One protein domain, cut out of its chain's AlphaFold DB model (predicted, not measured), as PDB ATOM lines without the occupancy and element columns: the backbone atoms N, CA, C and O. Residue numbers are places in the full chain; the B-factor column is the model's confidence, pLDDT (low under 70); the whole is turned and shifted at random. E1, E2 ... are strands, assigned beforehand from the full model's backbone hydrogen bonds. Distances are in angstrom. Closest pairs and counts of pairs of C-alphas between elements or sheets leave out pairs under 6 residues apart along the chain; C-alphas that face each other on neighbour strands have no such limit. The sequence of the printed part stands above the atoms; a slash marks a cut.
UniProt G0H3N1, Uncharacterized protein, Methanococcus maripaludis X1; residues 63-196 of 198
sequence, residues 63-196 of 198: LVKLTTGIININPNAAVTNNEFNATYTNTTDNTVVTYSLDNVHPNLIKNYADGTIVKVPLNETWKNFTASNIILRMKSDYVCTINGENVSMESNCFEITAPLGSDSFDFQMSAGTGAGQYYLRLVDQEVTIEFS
ATOM      1  N   LEU A  63     -35.778  45.357 -22.294       51.72
ATOM      2  CA  LEU A  63     -37.018  44.626 -22.042       51.72
ATOM      3  C   LEU A  63     -37.012  43.380 -22.929       51.72
ATOM      4  O   LEU A  63     -37.087  43.487 -24.155       51.72
ATOM      5  N   VAL A  64     -36.898  42.203 -22.316       54.25
ATOM      6  CA  VAL A  64     -36.867  40.927 -23.033       54.25
ATOM      7  C   VAL A  64     -38.093  40.124 -22.639       54.25
ATOM      8  O   VAL A  64     -38.213  39.634 -21.519       54.25
ATOM      9  N   LYS A  65     -39.004  39.936 -23.592       50.75
ATOM     10  CA  LYS A  65     -40.140  39.041 -23.400       50.75
ATOM     11  C   LYS A  65     -39.704  37.601 -23.644       50.75
ATOM     12  O   LYS A  65     -39.606  37.155 -24.784       50.75
ATOM     13  N   LEU A  66     -39.434  36.880 -22.561       54.62
ATOM     14  CA  LEU A  66     -39.189  35.443 -22.595       54.62
ATOM     15  C   LEU A  66     -40.525  34.720 -22.426       54.62
ATOM     16  O   LEU A  66     -40.915  34.386 -21.314       54.62
ATOM     17  N   THR A  67     -41.248  34.513 -23.523       48.91
ATOM     18  CA  THR A  67     -42.538  33.807 -23.492       48.91
ATOM     19  C   THR A  67     -42.369  32.312 -23.197       48.91
ATOM     20  O   THR A  67     -43.132  31.774 -22.409       48.91
ATOM     21  N   THR A  68     -41.351  31.640 -23.757       52.44
ATOM     22  CA  THR A  68     -41.163  30.178 -23.604       52.44
ATOM     23  C   THR A  68     -39.689  29.729 -23.544       52.44
ATOM     24  O   THR A  68     -39.358  28.566 -23.791       52.44
ATOM     25  N   GLY A  69     -38.770  30.636 -23.196       53.78
ATOM     26  CA  GLY A  69     -37.328  30.371 -23.213       53.78
ATOM     27  C   GLY A  69     -36.844  29.473 -22.071       53.78
ATOM     28  O   GLY A  69     -37.255  29.647 -20.926       53.78
ATOM     29  N   ILE A  70     -35.942  28.535 -22.385       62.97
ATOM     30  CA  ILE A  70     -35.279  27.659 -21.411       62.97
ATOM     31  C   ILE A  70     -33.823  28.095 -21.252       62.97
ATOM     32  O   ILE A  70     -32.989  27.814 -22.102       62.97
ATOM     33  N   ILE A  71     -33.486  28.702 -20.122       68.88
ATOM     34  CA  ILE A  71     -32.107  29.027 -19.765       68.88
ATOM     35  C   ILE A  71     -31.482  27.795 -19.105       68.88
ATOM     36  O   ILE A  71     -31.934  27.353 -18.048       68.88
ATOM     37  N   ASN A  72     -30.447  27.232 -19.726       66.38
ATOM     38  CA  ASN A  72     -29.638  26.181 -19.115       66.38
ATOM     39  C   ASN A  72     -28.623  26.802 -18.142       66.38
ATOM     40  O   ASN A  72     -27.885  27.716 -18.499       66.38
ATOM     41  N   ILE A  73     -28.587  26.287 -16.918       66.56
ATOM     42  CA  ILE A  73     -27.767  26.748 -15.801       66.56
ATOM     43  C   ILE A  73     -26.897  25.566 -15.358       66.56
ATOM     44  O   ILE A  73     -27.411  24.479 -15.085       66.56
ATOM     45  N   ASN A  74     -25.582  25.775 -15.261       61.25
ATOM     46  CA  ASN A  74     -24.608  24.739 -14.900       61.25
ATOM     47  C   ASN A  74     -23.796  25.124 -13.643       61.25
ATOM     48  O   ASN A  74     -22.578  25.306 -13.736       61.25
ATOM     49  N   PRO A  75     -24.455  25.251 -12.472       55.00
ATOM     50  CA  PRO A  75     -23.860  25.810 -11.269       55.00
ATOM     51  C   PRO A  75     -22.600  25.053 -10.842       55.00
ATOM     52  O   PRO A  75     -22.592  23.829 -10.707       55.00
ATOM     53  N   ASN A  76     -21.516  25.783 -10.574       48.19
ATOM     54  CA  ASN A  76     -20.283  25.206 -10.053       48.19
ATOM     55  C   ASN A  76     -20.456  24.596  -8.654       48.19
ATOM     56  O   ASN A  76     -21.260  25.047  -7.842       48.19
ATOM     57  N   ALA A  77     -19.565  23.658  -8.324       40.00
ATOM     58  CA  ALA A  77     -19.407  23.024  -7.017       40.00
ATOM     59  C   ALA A  77     -18.996  23.987  -5.869       40.00
ATOM     60  O   ALA A  77     -18.989  23.595  -4.703       40.00
ATOM     61  N   ALA A  78     -18.649  25.247  -6.157       38.97
ATOM     62  CA  ALA A  78     -18.180  26.204  -5.154       38.97
ATOM     63  C   ALA A  78     -19.312  27.120  -4.654       38.97
ATOM     64  O   ALA A  78     -19.821  27.941  -5.409       38.97
ATOM     65  N   VAL A  79     -19.631  27.050  -3.355       39.56
ATOM     66  CA  VAL A  79     -20.598  27.927  -2.645       39.56
ATOM     67  C   VAL A  79     -20.269  29.427  -2.719       39.56
ATOM     68  O   VAL A  79     -21.145  30.265  -2.535       39.56
ATOM     69  N   THR A  80     -19.015  29.789  -2.994       39.81
ATOM     70  CA  THR A  80     -18.587  31.184  -3.224       39.81
ATOM     71  C   THR A  80     -18.844  31.663  -4.653       39.81
ATOM     72  O   THR A  80     -18.586  32.819  -4.967       39.81
ATOM     73  N   ASN A  81     -19.321  30.772  -5.519       48.91
ATOM     74  CA  ASN A  81     -19.515  30.973  -6.946       48.91
ATOM     75  C   ASN A  81     -20.965  30.615  -7.312       48.91
ATOM     76  O   ASN A  81     -21.202  29.873  -8.257       48.91
ATOM     77  N   ASN A  82     -21.925  31.058  -6.484       52.69
ATOM     78  CA  ASN A  82     -23.348  30.767  -6.658       52.69
ATOM     79  C   ASN A  82     -23.833  31.339  -7.993       52.69
ATOM     80  O   ASN A  82     -24.133  32.524  -8.106       52.69
ATOM     81  N   GLU A  83     -23.903  30.463  -8.989       64.25
ATOM     82  CA  GLU A  83     -24.309  30.780 -10.359       64.25
ATOM     83  C   GLU A  83     -25.800  31.123 -10.482       64.25
ATOM     84  O   GLU A  83     -26.250  31.683 -11.479       64.25
ATOM     85  N   PHE A  84     -26.566  30.816  -9.434       71.62
ATOM     86  CA  PHE A  84     -27.983  31.106  -9.318       71.62
ATOM     87  C   PHE A  84     -28.302  31.658  -7.931       71.62
ATOM     88  O   PHE A  84     -28.090  30.980  -6.918       71.62
ATOM     89  N   ASN A  85     -28.871  32.859  -7.889       73.50
ATOM     90  CA  ASN A  85     -29.520  33.408  -6.710       73.50
ATOM     91  C   ASN A  85     -30.840  34.049  -7.135       73.50
ATOM     92  O   ASN A  85     -30.849  34.940  -7.974       73.50
ATOM     93  N   ALA A  86     -31.951  33.614  -6.553       72.88
ATOM     94  CA  ALA A  86     -33.225  34.295  -6.729       72.88
ATOM     95  C   ALA A  86     -33.722  34.807  -5.390       72.88
ATOM     96  O   ALA A  86     -33.547  34.161  -4.362       72.88
ATOM     97  N   THR A  87     -34.389  35.948  -5.392       79.06
ATOM     98  CA  THR A  87     -35.018  36.499  -4.200       79.06
ATOM     99  C   THR A  87     -36.480  36.771  -4.489       79.06
ATOM    100  O   THR A  87     -36.828  37.410  -5.479       79.06
ATOM    101  N   TYR A  88     -37.341  36.280  -3.610       83.50
ATOM    102  CA  TYR A  88     -38.737  36.674  -3.529       83.50
ATOM    103  C   TYR A  88     -38.932  37.542  -2.300       83.50
ATOM    104  O   TYR A  88     -38.604  37.116  -1.193       83.50
ATOM    105  N   THR A  89     -39.495  38.726  -2.504       81.00
ATOM    106  CA  THR A  89     -39.925  39.597  -1.416       81.00
ATOM    107  C   THR A  89     -41.443  39.651  -1.440       81.00
ATOM    108  O   THR A  89     -42.038  40.142  -2.396       81.00
ATOM    109  N   ASN A  90     -42.081  39.146  -0.390       69.81
ATOM    110  CA  ASN A  90     -43.517  39.292  -0.216       69.81
ATOM    111  C   ASN A  90     -43.816  40.739   0.188       69.81
ATOM    112  O   ASN A  90     -43.418  41.188   1.259       69.81
ATOM    113  N   THR A  91     -44.532  41.477  -0.651       69.69
ATOM    114  CA  THR A  91     -44.808  42.902  -0.423       69.69
ATOM    115  C   THR A  91     -45.900  43.169   0.607       69.69
ATOM    116  O   THR A  91     -46.065  44.305   1.048       69.69
ATOM    117  N   THR A  92     -46.617  42.133   1.055       70.38
ATOM    118  CA  THR A  92     -47.644  42.263   2.101       70.38
ATOM    119  C   THR A  92     -47.031  42.304   3.499       70.38
ATOM    120  O   THR A  92     -47.514  43.034   4.364       70.38
ATOM    121  N   ASP A  93     -45.972  41.528   3.737       76.94
ATOM    122  CA  ASP A  93     -45.348  41.373   5.058       76.94
ATOM    123  C   ASP A  93     -43.829  41.626   5.066       76.94
ATOM    124  O   ASP A  93     -43.188  41.489   6.109       76.94
ATOM    125  N   ASN A  94     -43.255  42.033   3.928       76.25
ATOM    126  CA  ASN A  94     -41.819  42.213   3.692       76.25
ATOM    127  C   ASN A  94     -40.970  40.975   4.015       76.25
ATOM    128  O   ASN A  94     -39.758  41.091   4.228       76.25
ATOM    129  N   THR A  95     -41.570  39.785   4.060       80.62
ATOM    130  CA  THR A  95     -40.802  38.554   4.224       80.62
ATOM    131  C   THR A  95     -40.001  38.269   2.963       80.62
ATOM    132  O   THR A  95     -40.450  38.506   1.842       80.62
ATOM    133  N   VAL A  96     -38.785  37.766   3.157       85.31
ATOM    134  CA  VAL A  96     -37.858  37.471   2.066       85.31
ATOM    135  C   VAL A  96     -37.564  35.978   2.049       85.31
ATOM    136  O   VAL A  96     -37.259  35.378   3.085       85.31
ATOM    137  N   VAL A  97     -37.646  35.392   0.857       87.12
ATOM    138  CA  VAL A  97     -37.185  34.037   0.563       87.12
ATOM    139  C   VAL A  97     -36.059  34.134  -0.451       87.12
ATOM    140  O   VAL A  97     -36.255  34.618  -1.564       87.12
ATOM    141  N   THR A  98     -34.884  33.647  -0.077       88.25
ATOM    142  CA  THR A  98     -33.729  33.562  -0.971       88.25
ATOM    143  C   THR A  98     -33.566  32.129  -1.449       88.25
ATOM    144  O   THR A  98     -33.475  31.193  -0.653       88.25
ATOM    145  N   TYR A  99     -33.511  31.958  -2.760       86.81
ATOM    146  CA  TYR A  99     -33.298  30.691  -3.426       86.81
ATOM    147  C   TYR A  99     -31.845  30.553  -3.864       86.81
ATOM    148  O   TYR A  99     -31.269  31.470  -4.447       86.81
ATOM    149  N   SER A 100     -31.277  29.372  -3.657       84.81
ATOM    150  CA  SER A 100     -29.974  28.991  -4.201       84.81
ATOM    151  C   SER A 100     -30.009  27.540  -4.671       84.81
ATOM    152  O   SER A 100     -30.761  26.729  -4.129       84.81
ATOM    153  N   LEU A 101     -29.195  27.187  -5.661       79.69
ATOM    154  CA  LEU A 101     -29.067  25.794  -6.093       79.69
ATOM    155  C   LEU A 101     -28.062  25.039  -5.216       79.69
ATOM    156  O   LEU A 101     -26.979  25.542  -4.921       79.69
ATOM    157  N   ASP A 102     -28.429  23.825  -4.802       69.75
ATOM    158  CA  ASP A 102     -27.491  22.842  -4.258       69.75
ATOM    159  C   ASP A 102     -26.768  22.183  -5.447       69.75
ATOM    160  O   ASP A 102     -27.389  21.730  -6.406       69.75
ATOM    161  N   ASN A 103     -25.441  22.184  -5.437       61.81
ATOM    162  CA  ASN A 103     -24.627  21.577  -6.496       61.81
ATOM    163  C   ASN A 103     -24.234  20.123  -6.175       61.81
ATOM    164  O   ASN A 103     -23.723  19.422  -7.046       61.81
ATOM    165  N   VAL A 104     -24.484  19.663  -4.945       67.25
ATOM    166  CA  VAL A 104     -24.247  18.282  -4.500       67.25
ATOM    167  C   VAL A 104     -25.507  17.444  -4.677       67.25
ATOM    168  O   VAL A 104     -25.436  16.271  -5.040       67.25
ATOM    169  N   HIS A 105     -26.669  18.046  -4.434       73.69
ATOM    170  CA  HIS A 105     -27.970  17.407  -4.595       73.69
ATOM    171  C   HIS A 105     -28.811  18.205  -5.586       73.69
ATOM    172  O   HIS A 105     -28.749  19.426  -5.537       73.69
ATOM    173  N   PRO A 106     -29.660  17.569  -6.411       79.81
ATOM    174  CA  PRO A 106     -30.559  18.273  -7.319       79.81
ATOM    175  C   PRO A 106     -31.688  18.943  -6.531       79.81
ATOM    176  O   PRO A 106     -32.827  18.499  -6.575       79.81
ATOM    177  N   ASN A 107     -31.382  19.970  -5.743       84.19
ATOM    178  CA  ASN A 107     -32.328  20.672  -4.888       84.19
ATOM    179  C   ASN A 107     -32.252  22.178  -5.137       84.19
ATOM    180  O   ASN A 107     -31.169  22.763  -5.159       84.19
ATOM    181  N   LEU A 108     -33.418  22.817  -5.183       87.69
ATOM    182  CA  LEU A 108     -33.528  24.242  -4.914       87.69
ATOM    183  C   LEU A 108     -33.628  24.442  -3.400       87.69
ATOM    184  O   LEU A 108     -34.543  23.925  -2.752       87.69
ATOM    185  N   ILE A 109     -32.688  25.179  -2.827       87.44
ATOM    186  CA  ILE A 109     -32.688  25.546  -1.413       87.44
ATOM    187  C   ILE A 109     -33.469  26.846  -1.269       87.44
ATOM    188  O   ILE A 109     -33.138  27.832  -1.917       87.44
ATOM    189  N   LYS A 110     -34.482  26.856  -0.403       90.75
ATOM    190  CA  LYS A 110     -35.192  28.056   0.043       90.75
ATOM    191  C   LYS A 110     -34.696  28.428   1.434       90.75
ATOM    192  O   LYS A 110     -34.838  27.626   2.358       90.75
ATOM    193  N   ASN A 111     -34.145  29.623   1.574       89.19
ATOM    194  CA  ASN A 111     -33.744  30.201   2.849       89.19
ATOM    195  C   ASN A 111     -34.740  31.298   3.211       89.19
ATOM    196  O   ASN A 111     -34.917  32.255   2.455       89.19
ATOM    197  N   TYR A 112     -35.401  31.138   4.348       88.50
ATOM    198  CA  TYR A 112     -36.360  32.098   4.876       88.50
ATOM    199  C   TYR A 112     -35.663  33.034   5.868       88.50
ATOM    200  O   TYR A 112     -34.683  32.658   6.516       88.50
ATOM    201  N   ALA A 113     -36.177  34.256   6.010       85.56
ATOM    202  CA  ALA A 113     -35.603  35.271   6.900       85.56
ATOM    203  C   ALA A 113     -35.547  34.860   8.388       85.56
ATOM    204  O   ALA A 113     -34.735  35.391   9.143       85.56
ATOM    205  N   ASP A 114     -36.379  33.907   8.811       85.19
ATOM    206  CA  ASP A 114     -36.387  33.337  10.165       85.19
ATOM    207  C   ASP A 114     -35.283  32.283  10.399       85.19
ATOM    208  O   ASP A 114     -35.168  31.732  11.495       85.19
ATOM    209  N   GLY A 115     -34.464  32.000   9.381       84.94
ATOM    210  CA  GLY A 115     -33.421  30.977   9.403       84.94
ATOM    211  C   GLY A 115     -33.903  29.582   9.000       84.94
ATOM    212  O   GLY A 115     -33.095  28.650   8.970       84.94
ATOM    213  N   THR A 116     -35.185  29.409   8.667       89.81
ATOM    214  CA  THR A 116     -35.710  28.146   8.144       89.81
ATOM    215  C   THR A 116     -35.081  27.843   6.783       89.81
ATOM    216  O   THR A 116     -34.994  28.704   5.908       89.81
ATOM    217  N   ILE A 117     -34.671  26.588   6.586       89.62
ATOM    218  CA  ILE A 117     -34.106  26.097   5.326       89.62
ATOM    219  C   ILE A 117     -34.974  24.952   4.809       89.62
ATOM    220  O   ILE A 117     -35.132  23.930   5.479       89.62
ATOM    221  N   VAL A 118     -35.499  25.096   3.593       90.56
ATOM    222  CA  VAL A 118     -36.276  24.055   2.907       90.56
ATOM    223  C   VAL A 118     -35.541  23.625   1.648       90.56
ATOM    224  O   VAL A 118     -35.234  24.444   0.788       90.56
ATOM    225  N   LYS A 119     -35.288  22.323   1.510       89.38
ATOM    226  CA  LYS A 119     -34.700  21.740   0.300       89.38
ATOM    227  C   LYS A 119     -35.807  21.158  -0.568       89.38
ATOM    228  O   LYS A 119     -36.480  20.216  -0.156       89.38
ATOM    229  N   VAL A 120     -35.999  21.720  -1.756       89.81
ATOM    230  CA  VAL A 120     -36.984  21.236  -2.726       89.81
ATOM    231  C   VAL A 120     -36.268  20.420  -3.796       89.81
ATOM    232  O   VAL A 120     -35.529  21.013  -4.579       89.81
ATOM    233  N   PRO A 121     -36.497  19.099  -3.889       88.94
ATOM    234  CA  PRO A 121     -35.878  18.287  -4.928       88.94
ATOM    235  C   PRO A 121     -36.364  18.718  -6.303       88.94
ATOM    236  O   PRO A 121     -37.567  18.840  -6.524       88.94
ATOM    237  N   LEU A 122     -35.435  18.947  -7.216       87.69
ATOM    238  CA  LEU A 122     -35.653  19.155  -8.636       87.69
ATOM    239  C   LEU A 122     -35.450  17.822  -9.366       87.69
ATOM    240  O   LEU A 122     -34.678  16.963  -8.944       87.69
ATOM    241  N   ASN A 123     -36.195  17.635 -10.444       87.56
ATOM    242  CA  ASN A 123     -36.107  16.488 -11.339       87.56
ATOM    243  C   ASN A 123     -36.507  16.952 -12.747       87.56
ATOM    244  O   ASN A 123     -36.709  18.149 -12.957       87.56
ATOM    245  N   GLU A 124     -36.664  16.022 -13.686       85.75
ATOM    246  CA  GLU A 124     -37.060  16.325 -15.071       85.75
ATOM    247  C   GLU A 124     -38.429  17.023 -15.179       85.75
ATOM    248  O   GLU A 124     -38.754  17.619 -16.204       85.75
ATOM    249  N   THR A 125     -39.248  16.984 -14.122       88.44
ATOM    250  CA  THR A 125     -40.524  17.699 -14.068       88.44
ATOM    251  C   THR A 125     -40.319  19.140 -13.609       88.44
ATOM    252  O   THR A 125     -39.743  19.408 -12.554       88.44
ATOM    253  N   TRP A 126     -40.874  20.078 -14.375       87.44
ATOM    254  CA  TRP A 126     -40.883  21.497 -14.036       87.44
ATOM    255  C   TRP A 126     -41.624  21.776 -12.728       87.44
ATOM    256  O   TRP A 126     -42.754  21.327 -12.524       87.44
ATOM    257  N   LYS A 127     -40.997  22.562 -11.852       89.94
ATOM    258  CA  LYS A 127     -41.578  23.027 -10.587       89.94
ATOM    259  C   LYS A 127     -41.723  24.536 -10.592       89.94
ATOM    260  O   LYS A 127     -40.812  25.223 -11.032       89.94
ATOM    261  N   ASN A 128     -42.857  25.020 -10.086       90.25
ATOM    262  CA  ASN A 128     -43.190  26.441 -10.026       90.25
ATOM    263  C   ASN A 128     -42.590  27.109  -8.790       90.25
ATOM    264  O   ASN A 128     -42.654  26.566  -7.681       90.25
ATOM    265  N   PHE A 129     -42.082  28.315  -8.991       89.69
ATOM    266  CA  PHE A 129     -41.561  29.203  -7.969       89.69
ATOM    267  C   PHE A 129     -41.900  30.649  -8.334       89.69
ATOM    268  O   PHE A 129     -42.239  30.953  -9.475       89.69
ATOM    269  N   THR A 130     -41.761  31.535  -7.358       89.44
ATOM    270  CA  THR A 130     -42.018  32.965  -7.523       89.44
ATOM    271  C   THR A 130     -40.798  33.724  -7.026       89.44
ATOM    272  O   THR A 130     -40.211  33.331  -6.011       89.44
ATOM    273  N   ALA A 131     -40.404  34.771  -7.744       87.94
ATOM    274  CA  ALA A 131     -39.297  35.663  -7.410       87.94
ATOM    275  C   ALA A 131     -39.669  37.115  -7.729       87.94
ATOM    276  O   ALA A 131     -40.490  37.381  -8.594       87.94
ATOM    277  N   SER A 132     -39.057  38.060  -7.030       87.88
ATOM    278  CA  SER A 132     -39.049  39.481  -7.407       87.88
ATOM    279  C   SER A 132     -37.816  39.811  -8.247       87.88
ATOM    280  O   SER A 132     -37.816  40.748  -9.043       87.88
ATOM    281  N   ASN A 133     -36.757  39.022  -8.061       86.94
ATOM    282  CA  ASN A 133     -35.459  39.216  -8.670       86.94
ATOM    283  C   ASN A 133     -34.724  37.881  -8.841       86.94
ATOM    284  O   ASN A 133     -34.776  37.034  -7.945       86.94
ATOM    285  N   ILE A 134     -34.011  37.703  -9.951       84.81
ATOM    286  CA  ILE A 134     -33.075  36.591 -10.149       84.81
ATOM    287  C   ILE A 134     -31.746  37.151 -10.646       84.81
ATOM    288  O   ILE A 134     -31.695  37.763 -11.703       84.81
ATOM    289  N   ILE A 135     -30.668  36.876  -9.921       81.44
ATOM    290  CA  ILE A 135     -29.290  37.120 -10.343       81.44
ATOM    291  C   ILE A 135     -28.707  35.796 -10.828       81.44
ATOM    292  O   ILE A 135     -28.631  34.814 -10.080       81.44
ATOM    293  N   LEU A 136     -28.268  35.785 -12.082       76.94
ATOM    294  CA  LEU A 136     -27.643  34.643 -12.732       76.94
ATOM    295  C   LEU A 136     -26.198  34.982 -13.076       76.94
ATOM    296  O   LEU A 136     -25.915  36.020 -13.671       76.94
ATOM    297  N   ARG A 137     -25.282  34.091 -12.706       72.31
ATOM    298  CA  ARG A 137     -23.859  34.161 -13.050       72.31
ATOM    299  C   ARG A 137     -23.447  32.844 -13.666       72.31
ATOM    300  O   ARG A 137     -23.272  31.869 -12.959       72.31
ATOM    301  N   MET A 138     -23.303  32.792 -14.974       67.81
ATOM    302  CA  MET A 138     -22.975  31.555 -15.668       67.81
ATOM    303  C   MET A 138     -21.462  31.406 -15.823       67.81
ATOM    304  O   MET A 138     -20.726  32.382 -15.970       67.81
ATOM    305  N   LYS A 139     -20.973  30.166 -15.823       61.00
ATOM    306  CA  LYS A 139     -19.607  29.867 -16.280       61.00
ATOM    307  C   LYS A 139     -19.408  30.229 -17.738       61.00
ATOM    308  O   LYS A 139     -20.354  30.195 -18.496       61.00
ATOM    309  N   SER A 140     -18.163  30.446 -18.154       56.62
ATOM    310  CA  SER A 140     -17.785  30.828 -19.523       56.62
ATOM    311  C   SER A 140     -18.120  29.821 -20.638       56.62
ATOM    312  O   SER A 140     -17.995  30.176 -21.804       56.62
ATOM    313  N   ASP A 141     -18.487  28.577 -20.321       57.50
ATOM    314  CA  ASP A 141     -18.803  27.499 -21.277       57.50
ATOM    315  C   ASP A 141     -20.305  27.152 -21.359       57.50
ATOM    316  O   ASP A 141     -20.688  26.144 -21.954       57.50
ATOM    317  N   TYR A 142     -21.164  27.981 -20.767       62.25
ATOM    318  CA  TYR A 142     -22.618  27.856 -20.847       62.25
ATOM    319  C   TYR A 142     -23.179  28.021 -22.265       62.25
ATOM    320  O   TYR A 142     -22.623  28.697 -23.130       62.25
ATOM    321  N   VAL A 143     -24.364  27.442 -22.458       60.16
ATOM    322  CA  VAL A 143     -25.210  27.674 -23.627       60.16
ATOM    323  C   VAL A 143     -26.521  28.261 -23.125       60.16
ATOM    324  O   VAL A 143     -27.309  27.557 -22.492       60.16
ATOM    325  N   CYS A 144     -26.753  29.544 -23.391       64.44
ATOM    326  CA  CYS A 144     -28.065  30.150 -23.207       64.44
ATOM    327  C   CYS A 144     -28.895  29.879 -24.460       64.44
ATOM    328  O   CYS A 144     -28.475  30.231 -25.567       64.44
ATOM    329  N   THR A 145     -30.057  29.249 -24.295       59.75
ATOM    330  CA  THR A 145     -31.041  29.158 -25.368       59.75
ATOM    331  C   THR A 145     -32.281  29.950 -25.002       59.75
ATOM    332  O   THR A 145     -32.763  29.927 -23.872       59.75
ATOM    333  N   ILE A 146     -32.815  30.695 -25.960       60.34
ATOM    334  CA  ILE A 146     -34.090  31.385 -25.799       60.34
ATOM    335  C   ILE A 146     -34.985  30.892 -26.922       60.34
ATOM    336  O   ILE A 146     -34.641  30.995 -28.094       60.34
ATOM    337  N   ASN A 147     -36.111  30.289 -26.547       57.16
ATOM    338  CA  ASN A 147     -37.046  29.627 -27.459       57.16
ATOM    339  C   ASN A 147     -36.372  28.559 -28.348       57.16
ATOM    340  O   ASN A 147     -36.730  28.388 -29.508       57.16
ATOM    341  N   GLY A 148     -35.378  27.847 -27.801       53.03
ATOM    342  CA  GLY A 148     -34.648  26.785 -28.501       53.03
ATOM    343  C   GLY A 148     -33.479  27.257 -29.372       53.03
ATOM    344  O   GLY A 148     -32.706  26.418 -29.826       53.03
ATOM    345  N   GLU A 149     -33.297  28.566 -29.547       57.06
ATOM    346  CA  GLU A 149     -32.193  29.141 -30.318       57.06
ATOM    347  C   GLU A 149     -31.041  29.556 -29.404       57.06
ATOM    348  O   GLU A 149     -31.268  30.145 -28.346       57.06
ATOM    349  N   ASN A 150     -29.801  29.283 -29.815       65.00
ATOM    350  CA  ASN A 150     -28.619  29.730 -29.078       65.00
ATOM    351  C   ASN A 150     -28.519  31.257 -29.124       65.00
ATOM    352  O   ASN A 150     -28.484  31.852 -30.202       65.00
ATOM    353  N   VAL A 151     -28.394  31.883 -27.956       64.88
ATOM    354  CA  VAL A 151     -28.223  33.332 -27.836       64.88
ATOM    355  C   VAL A 151     -26.798  33.643 -27.409       64.88
ATOM    356  O   VAL A 151     -26.309  33.138 -26.400       64.88
ATOM    357  N   SER A 152     -26.131  34.499 -28.183       66.00
ATOM    358  CA  SER A 152     -24.870  35.105 -27.764       66.00
ATOM    359  C   SER A 152     -25.181  36.230 -26.786       66.00
ATOM    360  O   SER A 152     -25.905  37.160 -27.136       66.00
ATOM    361  N   MET A 153     -24.638  36.157 -25.577       65.00
ATOM    362  CA  MET A 153     -24.811  37.199 -24.568       65.00
ATOM    363  C   MET A 153     -23.566  38.080 -24.449       65.00
ATOM    364  O   MET A 153     -22.454  37.634 -24.726       65.00
ATOM    365  N   GLU A 154     -23.762  39.335 -24.035       62.28
ATOM    366  CA  GLU A 154     -22.678  40.314 -23.842       62.28
ATOM    367  C   GLU A 154     -21.861  40.057 -22.563       62.28
ATOM    368  O   GLU A 154     -20.683  40.402 -22.501       62.28
ATOM    369  N   SER A 155     -22.476  39.439 -21.551       67.81
ATOM    370  CA  SER A 155     -21.870  39.106 -20.259       67.81
ATOM    371  C   SER A 155     -22.433  37.789 -19.739       67.81
ATOM    372  O   SER A 155     -23.544  37.406 -20.091       67.81
ATOM    373  N   ASN A 156     -21.692  37.115 -18.861       68.00
ATOM    374  CA  ASN A 156     -22.151  35.892 -18.203       68.00
ATOM    375  C   ASN A 156     -22.900  36.185 -16.894       68.00
ATOM    376  O   ASN A 156     -23.408  35.259 -16.265       68.00
ATOM    377  N   CYS A 157     -22.981  37.456 -16.490       73.25
ATOM    378  CA  CYS A 157     -23.733  37.921 -15.332       73.25
ATOM    379  C   CYS A 157     -24.914  38.781 -15.782       73.25
ATOM    380  O   CYS A 157     -24.739  39.752 -16.522       73.25
ATOM    381  N   PHE A 158     -26.114  38.444 -15.323       73.69
ATOM    382  CA  PHE A 158     -27.306  39.236 -15.595       73.69
ATOM    383  C   PHE A 158     -28.360  39.097 -14.503       73.69
ATOM    384  O   PHE A 158     -28.380  38.141 -13.726       73.69
ATOM    385  N   GLU A 159     -29.249  40.076 -14.475       81.38
ATOM    386  CA  GLU A 159     -30.340  40.200 -13.527       81.38
ATOM    387  C   GLU A 159     -31.678  40.156 -14.269       81.38
ATOM    388  O   GLU A 159     -31.849  40.810 -15.296       81.38
ATOM    389  N   ILE A 160     -32.624  39.372 -13.754       81.88
ATOM    390  CA  ILE A 160     -34.011  39.303 -14.213       81.88
ATOM    391  C   ILE A 160     -34.884  39.947 -13.140       81.88
ATOM    392  O   ILE A 160     -34.945  39.458 -12.008       81.88
ATOM    393  N   THR A 161     -35.584  41.019 -13.491       84.19
ATOM    394  CA  THR A 161     -36.488  41.733 -12.580       84.19
ATOM    395  C   THR A 161     -37.944  41.591 -13.000       84.19
ATOM    396  O   THR A 161     -38.260  41.360 -14.174       84.19
ATOM    397  N   ALA A 162     -38.835  41.715 -12.013       83.12
ATOM    398  CA  ALA A 162     -40.273  41.663 -12.228       83.12
ATOM    399  C   ALA A 162     -40.745  42.703 -13.267       83.12
ATOM    400  O   ALA A 162     -40.141  43.775 -13.390       83.12
ATOM    401  N   PRO A 163     -41.836  42.409 -14.002       79.06
ATOM    402  CA  PRO A 163     -42.449  43.356 -14.924       79.06
ATOM    403  C   PRO A 163     -42.771  44.691 -14.249       79.06
ATOM    404  O   PRO A 163     -43.131  44.738 -13.071       79.06
ATOM    405  N   LEU A 164     -42.727  45.785 -15.011       76.00
ATOM    406  CA  LEU A 164     -43.099  47.100 -14.492       76.00
ATOM    407  C   LEU A 164     -44.532  47.073 -13.929       76.00
ATOM    408  O   LEU A 164     -45.478  46.693 -14.617       76.00
ATOM    409  N   GLY A 165     -44.694  47.500 -12.675       78.19
ATOM    410  CA  GLY A 165     -45.987  47.488 -11.982       78.19
ATOM    411  C   GLY A 165     -46.361  46.146 -11.343       78.19
ATOM    412  O   GLY A 165     -47.468  46.028 -10.824       78.19
ATOM    413  N   SER A 166     -45.460  45.159 -11.362       82.19
ATOM    414  CA  SER A 166     -45.587  43.895 -10.632       82.19
ATOM    415  C   SER A 166     -44.477  43.762  -9.589       82.19
ATOM    416  O   SER A 166     -43.331  44.119  -9.842       82.19
ATOM    417  N   ASP A 167     -44.811  43.206  -8.425       83.94
ATOM    418  CA  ASP A 167     -43.850  42.984  -7.331       83.94
ATOM    419  C   ASP A 167     -43.082  41.657  -7.465       83.94
ATOM    420  O   ASP A 167     -42.080  41.408  -6.786       83.94
ATOM    421  N   SER A 168     -43.578  40.767  -8.323       87.75
ATOM    422  CA  SER A 168     -43.036  39.432  -8.520       87.75
ATOM    423  C   SER A 168     -43.364  38.887  -9.900       87.75
ATOM    424  O   SER A 168     -44.277  39.368 -10.572       87.75
ATOM    425  N   PHE A 169     -42.645  37.837 -10.271       85.19
ATOM    426  CA  PHE A 169     -42.875  37.020 -11.442       85.19
ATOM    427  C   PHE A 169     -42.743  35.533 -11.112       85.19
ATOM    428  O   PHE A 169     -42.061  35.146 -10.153       85.19
ATOM    429  N   ASP A 170     -43.382  34.697 -11.926       87.25
ATOM    430  CA  ASP A 170     -43.276  33.247 -11.799       87.25
ATOM    431  C   ASP A 170     -42.174  32.699 -12.700       87.25
ATOM    432  O   ASP A 170     -42.027  33.059 -13.872       87.25
ATOM    433  N   PHE A 171     -41.410  31.773 -12.138       86.19
ATOM    434  CA  PHE A 171     -40.392  31.024 -12.850       86.19
ATOM    435  C   PHE A 171     -40.529  29.543 -12.531       86.19
ATOM    436  O   PHE A 171     -41.046  29.125 -11.493       86.19
ATOM    437  N   GLN A 172     -40.052  28.721 -13.448       87.19
ATOM    438  CA  GLN A 172     -40.037  27.284 -13.299       87.19
ATOM    439  C   GLN A 172     -38.611  26.775 -13.363       87.19
ATOM    440  O   GLN A 172     -37.807  27.267 -14.152       87.19
ATOM    441  N   MET A 173     -38.319  25.760 -12.552       87.56
ATOM    442  CA  MET A 173     -37.051  25.045 -12.625       87.56
ATOM    443  C   MET A 173     -37.247  23.545 -12.765       87.56
ATOM    444  O   MET A 173     -38.166  22.970 -12.175       87.56
ATOM    445  N   SER A 174     -36.350  22.917 -13.511       86.88
ATOM    446  CA  SER A 174     -36.191  21.467 -13.584       86.88
ATOM    447  C   SER A 174     -34.707  21.110 -13.507       86.88
ATOM    448  O   SER A 174     -33.833  21.944 -13.751       86.88
ATOM    449  N   ALA A 175     -34.419  19.872 -13.121       84.00
ATOM    450  CA  ALA A 175     -33.099  19.281 -13.283       84.00
ATOM    451  C   ALA A 175     -33.120  18.391 -14.530       84.00
ATOM    452  O   ALA A 175     -34.102  17.688 -14.772       84.00
ATOM    453  N   GLY A 176     -32.053  18.433 -15.321       73.62
ATOM    454  CA  GLY A 176     -31.883  17.551 -16.467       73.62
ATOM    455  C   GLY A 176     -31.572  16.112 -16.078       73.62
ATOM    456  O   GLY A 176     -31.513  15.741 -14.906       73.62
ATOM    457  N   THR A 177     -31.317  15.296 -17.099       70.00
ATOM    458  CA  THR A 177     -30.843  13.915 -16.935       70.00
ATOM    459  C   THR A 177     -29.357  13.849 -16.560       70.00
ATOM    460  O   THR A 177     -28.888  12.822 -16.069       70.00
ATOM    461  N   GLY A 178     -28.603  14.933 -16.785       63.12
ATOM    462  CA  GLY A 178     -27.192  15.063 -16.426       63.12
ATOM    463  C   GLY A 178     -26.972  15.697 -15.050       63.12
ATOM    464  O   GLY A 178     -27.691  16.607 -14.639       63.12
ATOM    465  N   ALA A 179     -25.930  15.253 -14.342       60.84
ATOM    466  CA  ALA A 179     -25.521  15.869 -13.082       60.84
ATOM    467  C   ALA A 179     -25.144  17.347 -13.294       60.84
ATOM    468  O   ALA A 179     -24.365  17.662 -14.192       60.84
ATOM    469  N   GLY A 180     -25.693  18.235 -12.461       63.28
ATOM    470  CA  GLY A 180     -25.414  19.673 -12.518       63.28
ATOM    471  C   GLY A 180     -26.130  20.432 -13.639       63.28
ATOM    472  O   GLY A 180     -25.891  21.622 -13.786       63.28
ATOM    473  N   GLN A 181     -27.014  19.790 -14.408       72.00
ATOM    474  CA  GLN A 181     -27.816  20.472 -15.424       72.00
ATOM    475  C   GLN A 181     -29.129  20.949 -14.816       72.00
ATOM    476  O   GLN A 181     -29.960  20.131 -14.411       72.00
ATOM    477  N   TYR A 182     -29.332  22.260 -14.775       78.94
ATOM    478  CA  TYR A 182     -30.581  22.862 -14.332       78.94
ATOM    479  C   TYR A 182     -31.150  23.722 -15.438       78.94
ATOM    480  O   TYR A 182     -30.426  24.401 -16.154       78.94
ATOM    481  N   TYR A 183     -32.464  23.724 -15.549       79.19
ATOM    482  CA  TYR A 183     -33.157  24.561 -16.503       79.19
ATOM    483  C   TYR A 183     -34.030  25.542 -15.754       79.19
ATOM    484  O   TYR A 183     -34.706  25.168 -14.795       79.19
ATOM    485  N   LEU A 184     -34.026  26.785 -16.210       82.44
ATOM    486  CA  LEU A 184     -34.939  27.825 -15.780       82.44
ATOM    487  C   LEU A 184     -35.793  28.248 -16.964       82.44
ATOM    488  O   LEU A 184     -35.279  28.452 -18.058       82.44
ATOM    489  N   ARG A 185     -37.094  28.417 -16.748       79.81
ATOM    490  CA  ARG A 185     -37.976  29.076 -17.714       79.81
ATOM    491  C   ARG A 185     -38.862  30.088 -17.010       79.81
ATOM    492  O   ARG A 185     -39.259  29.869 -15.866       79.81
ATOM    493  N   LEU A 186     -39.154  31.187 -17.688       78.62
ATOM    494  CA  LEU A 186     -40.105  32.192 -17.223       78.62
ATOM    495  C   LEU A 186     -41.478  31.876 -17.809       78.62
ATOM    496  O   LEU A 186     -41.562  31.338 -18.910       78.62
ATOM    497  N   VAL A 187     -42.537  32.148 -17.050       72.75
ATOM    498  CA  VAL A 187     -43.895  31.734 -17.421       72.75
ATOM    499  C   VAL A 187     -44.683  32.942 -17.907       72.75
ATOM    500  O   VAL A 187     -45.166  33.705 -17.078       72.75
ATOM    501  N   ASP A 188     -44.809  33.113 -19.227       65.88
ATOM    502  CA  ASP A 188     -45.736  34.057 -19.881       65.88
ATOM    503  C   ASP A 188     -45.701  35.506 -19.354       65.88
ATOM    504  O   ASP A 188     -46.737  36.159 -19.201       65.88
ATOM    505  N   GLN A 189     -44.506  36.035 -19.062       68.19
ATOM    506  CA  GLN A 189     -44.328  37.335 -18.400       68.19
ATOM    507  C   GLN A 189     -43.276  38.219 -19.088       68.19
ATOM    508  O   GLN A 189     -42.235  37.750 -19.548       68.19
ATOM    509  N   GLU A 190     -43.547  39.527 -19.157       69.31
ATOM    510  CA  GLU A 190     -42.622  40.541 -19.686       69.31
ATOM    511  C   GLU A 190     -41.641  40.987 -18.601       69.31
ATOM    512  O   GLU A 190     -41.887  41.949 -17.878       69.31
ATOM    513  N   VAL A 191     -40.533  40.263 -18.467       71.88
ATOM    514  CA  VAL A 191     -39.463  40.599 -17.519       71.88
ATOM    515  C   VAL A 191     -38.431  41.550 -18.128       71.88
ATOM    516  O   VAL A 191     -38.279  41.650 -19.348       71.88
ATOM    517  N   THR A 192     -37.675  42.232 -17.270       73.00
ATOM    518  CA  THR A 192     -36.507  43.012 -17.708       73.00
ATOM    519  C   THR A 192     -35.243  42.201 -17.468       73.00
ATOM    520  O   THR A 192     -35.088  41.634 -16.386       73.00
ATOM    521  N   ILE A 193     -34.349  42.157 -18.462       73.06
ATOM    522  CA  ILE A 193     -33.026  41.539 -18.336       73.06
ATOM    523  C   ILE A 193     -31.968  42.639 -18.398       73.06
ATOM    524  O   ILE A 193     -31.857  43.355 -19.395       73.06
ATOM    525  N   GLU A 194     -31.180  42.759 -17.336       72.44
ATOM    526  CA  GLU A 194     -30.079  43.716 -17.239       72.44
ATOM    527  C   GLU A 194     -28.752  42.960 -17.145       72.44
ATOM    528  O   GLU A 194     -28.509  42.217 -16.192       72.44
ATOM    529  N   PHE A 195     -27.893  43.110 -18.158       67.12
ATOM    530  CA  PHE A 195     -26.556  42.520 -18.134       67.12
ATOM    531  C   PHE A 195     -25.653  43.349 -17.227       67.12
ATOM    532  O   PHE A 195     -25.535  44.564 -17.379       67.12
ATOM    533  N   SER A 196     -24.982  42.686 -16.292       63.00
ATOM    534  CA  SER A 196     -23.954  43.319 -15.474       63.00
ATOM    535  C   SER A 196     -22.611  43.133 -16.174       63.00
ATOM    536  O   SER A 196     -22.233  42.002 -16.488       63.00
TER     537      SER A 196
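Overview. This is residues 63 to 196 of the 198 residues of an uncharacterized protein of Methanococcus maripaludis X1 (UniProt G0H3N1). The domain is a sandwich of two strongly twisted sheets: a large one of eight strands bends round as it goes from E1 to E6, and a smaller one of four strands, E2, E11, E10 and E7, lies face to face with part of it. The chain passes back and forth between the two layers, and a long loop, residues 138 to 156, joins E8 to E9 away from the middle. The printed part has 134 residues with twelve named strands, E1 to E12 in order along the chain, and no named helix; the class is all strand, with 66 residues, under half, in named elements. The large sheet runs E1, E12, E9, E8, E3, E4, E5, E6 and the small one E2, E11, E10, E7, both antiparallel throughout. The whole is compact, with a radius of gyration of the C-alphas of 14.1 A, and rounded, spanning 40 by 36 by 28 A.

Along the chain. Begin with the large sheet at its edge strand E1, residues 63 to 66, and find C-alpha 63 at (-37.018, 44.626, -22.042). Beside it is E12, residues 189 to 196, the longest strand by residues, running 21.4 A to C-alpha 196 at (-23.954, 43.319, -15.474). Next come E9, residues 157 to 161, and E8, residues 133 to 137. Then look for C-alpha 84 at (-27.983, 31.106, -9.318), where E3, residues 84 to 89, sets out on 16.6 A. E4, residues 96 to 101, measures 16.7 A, E5, residues 107 to 112, 15.6 A, and E6, residues 117 to 121, 13.0 A. In the small sheet you find E2, residues 70 to 73, E11, residues 182 to 186, E10, residues 169 to 175, which is 20.3 A long, and E7, residues 127 to 131.

Arrangement. In the large sheet E3, E4, E5 and E6 form a meander, each strand the antiparallel neighbour of the one before. Look at N 88 and O 97, 2.9 A apart, between E3 and E4, at N 98 and O 111, 2.9 A, between E4 and E5, and at N 110 and O 118, 2.8 A, between E5 and E6. On the other side of E3 is E8, with N 85 and O 135 at 2.9 A. E8 and E9 are a hairpin, with N 134 and O 160 at 2.9 A. E12 is staggered: its residues 192 to 196 pair with E9, with N 194 and O 159 at 2.9 A, and its residues 189 to 192 pair with E1, with N 64 and O 191 at 3.3 A. In the small sheet, N 71 and O 184 are 2.7 A apart between E2 and E11, N 172 and O 185 are 2.8 A apart between the hairpin strands E11 and E10, and N 129 and O 171 are 2.8 A apart between E10 and E7. Where the two sheets face each other, those parts are 8.2 A centre to centre, with best planes 26 degrees apart and strands at 38 degrees. The closest C-alphas of E3 and E7, Tyr 88 and Ala 131, are 4.0 A apart. E4 and E7 are near each other, with 7 pairs of C-alphas within 10 A, while E6 and E10 are apart.

Size, cuts and confidence. The two C-alphas farthest apart, those of Asp 114 and Glu 149, are 40.9 A from each other. The printed part has no cut. The link from E8 to E9, with 19 residues, is the long one; within it residues 145 to 146 pair with 149 to 150, antiparallel. The mean pLDDT of the printed part is 73.4, and 53 residues are under 70, among them residues 63 to 83 and 138 to 156.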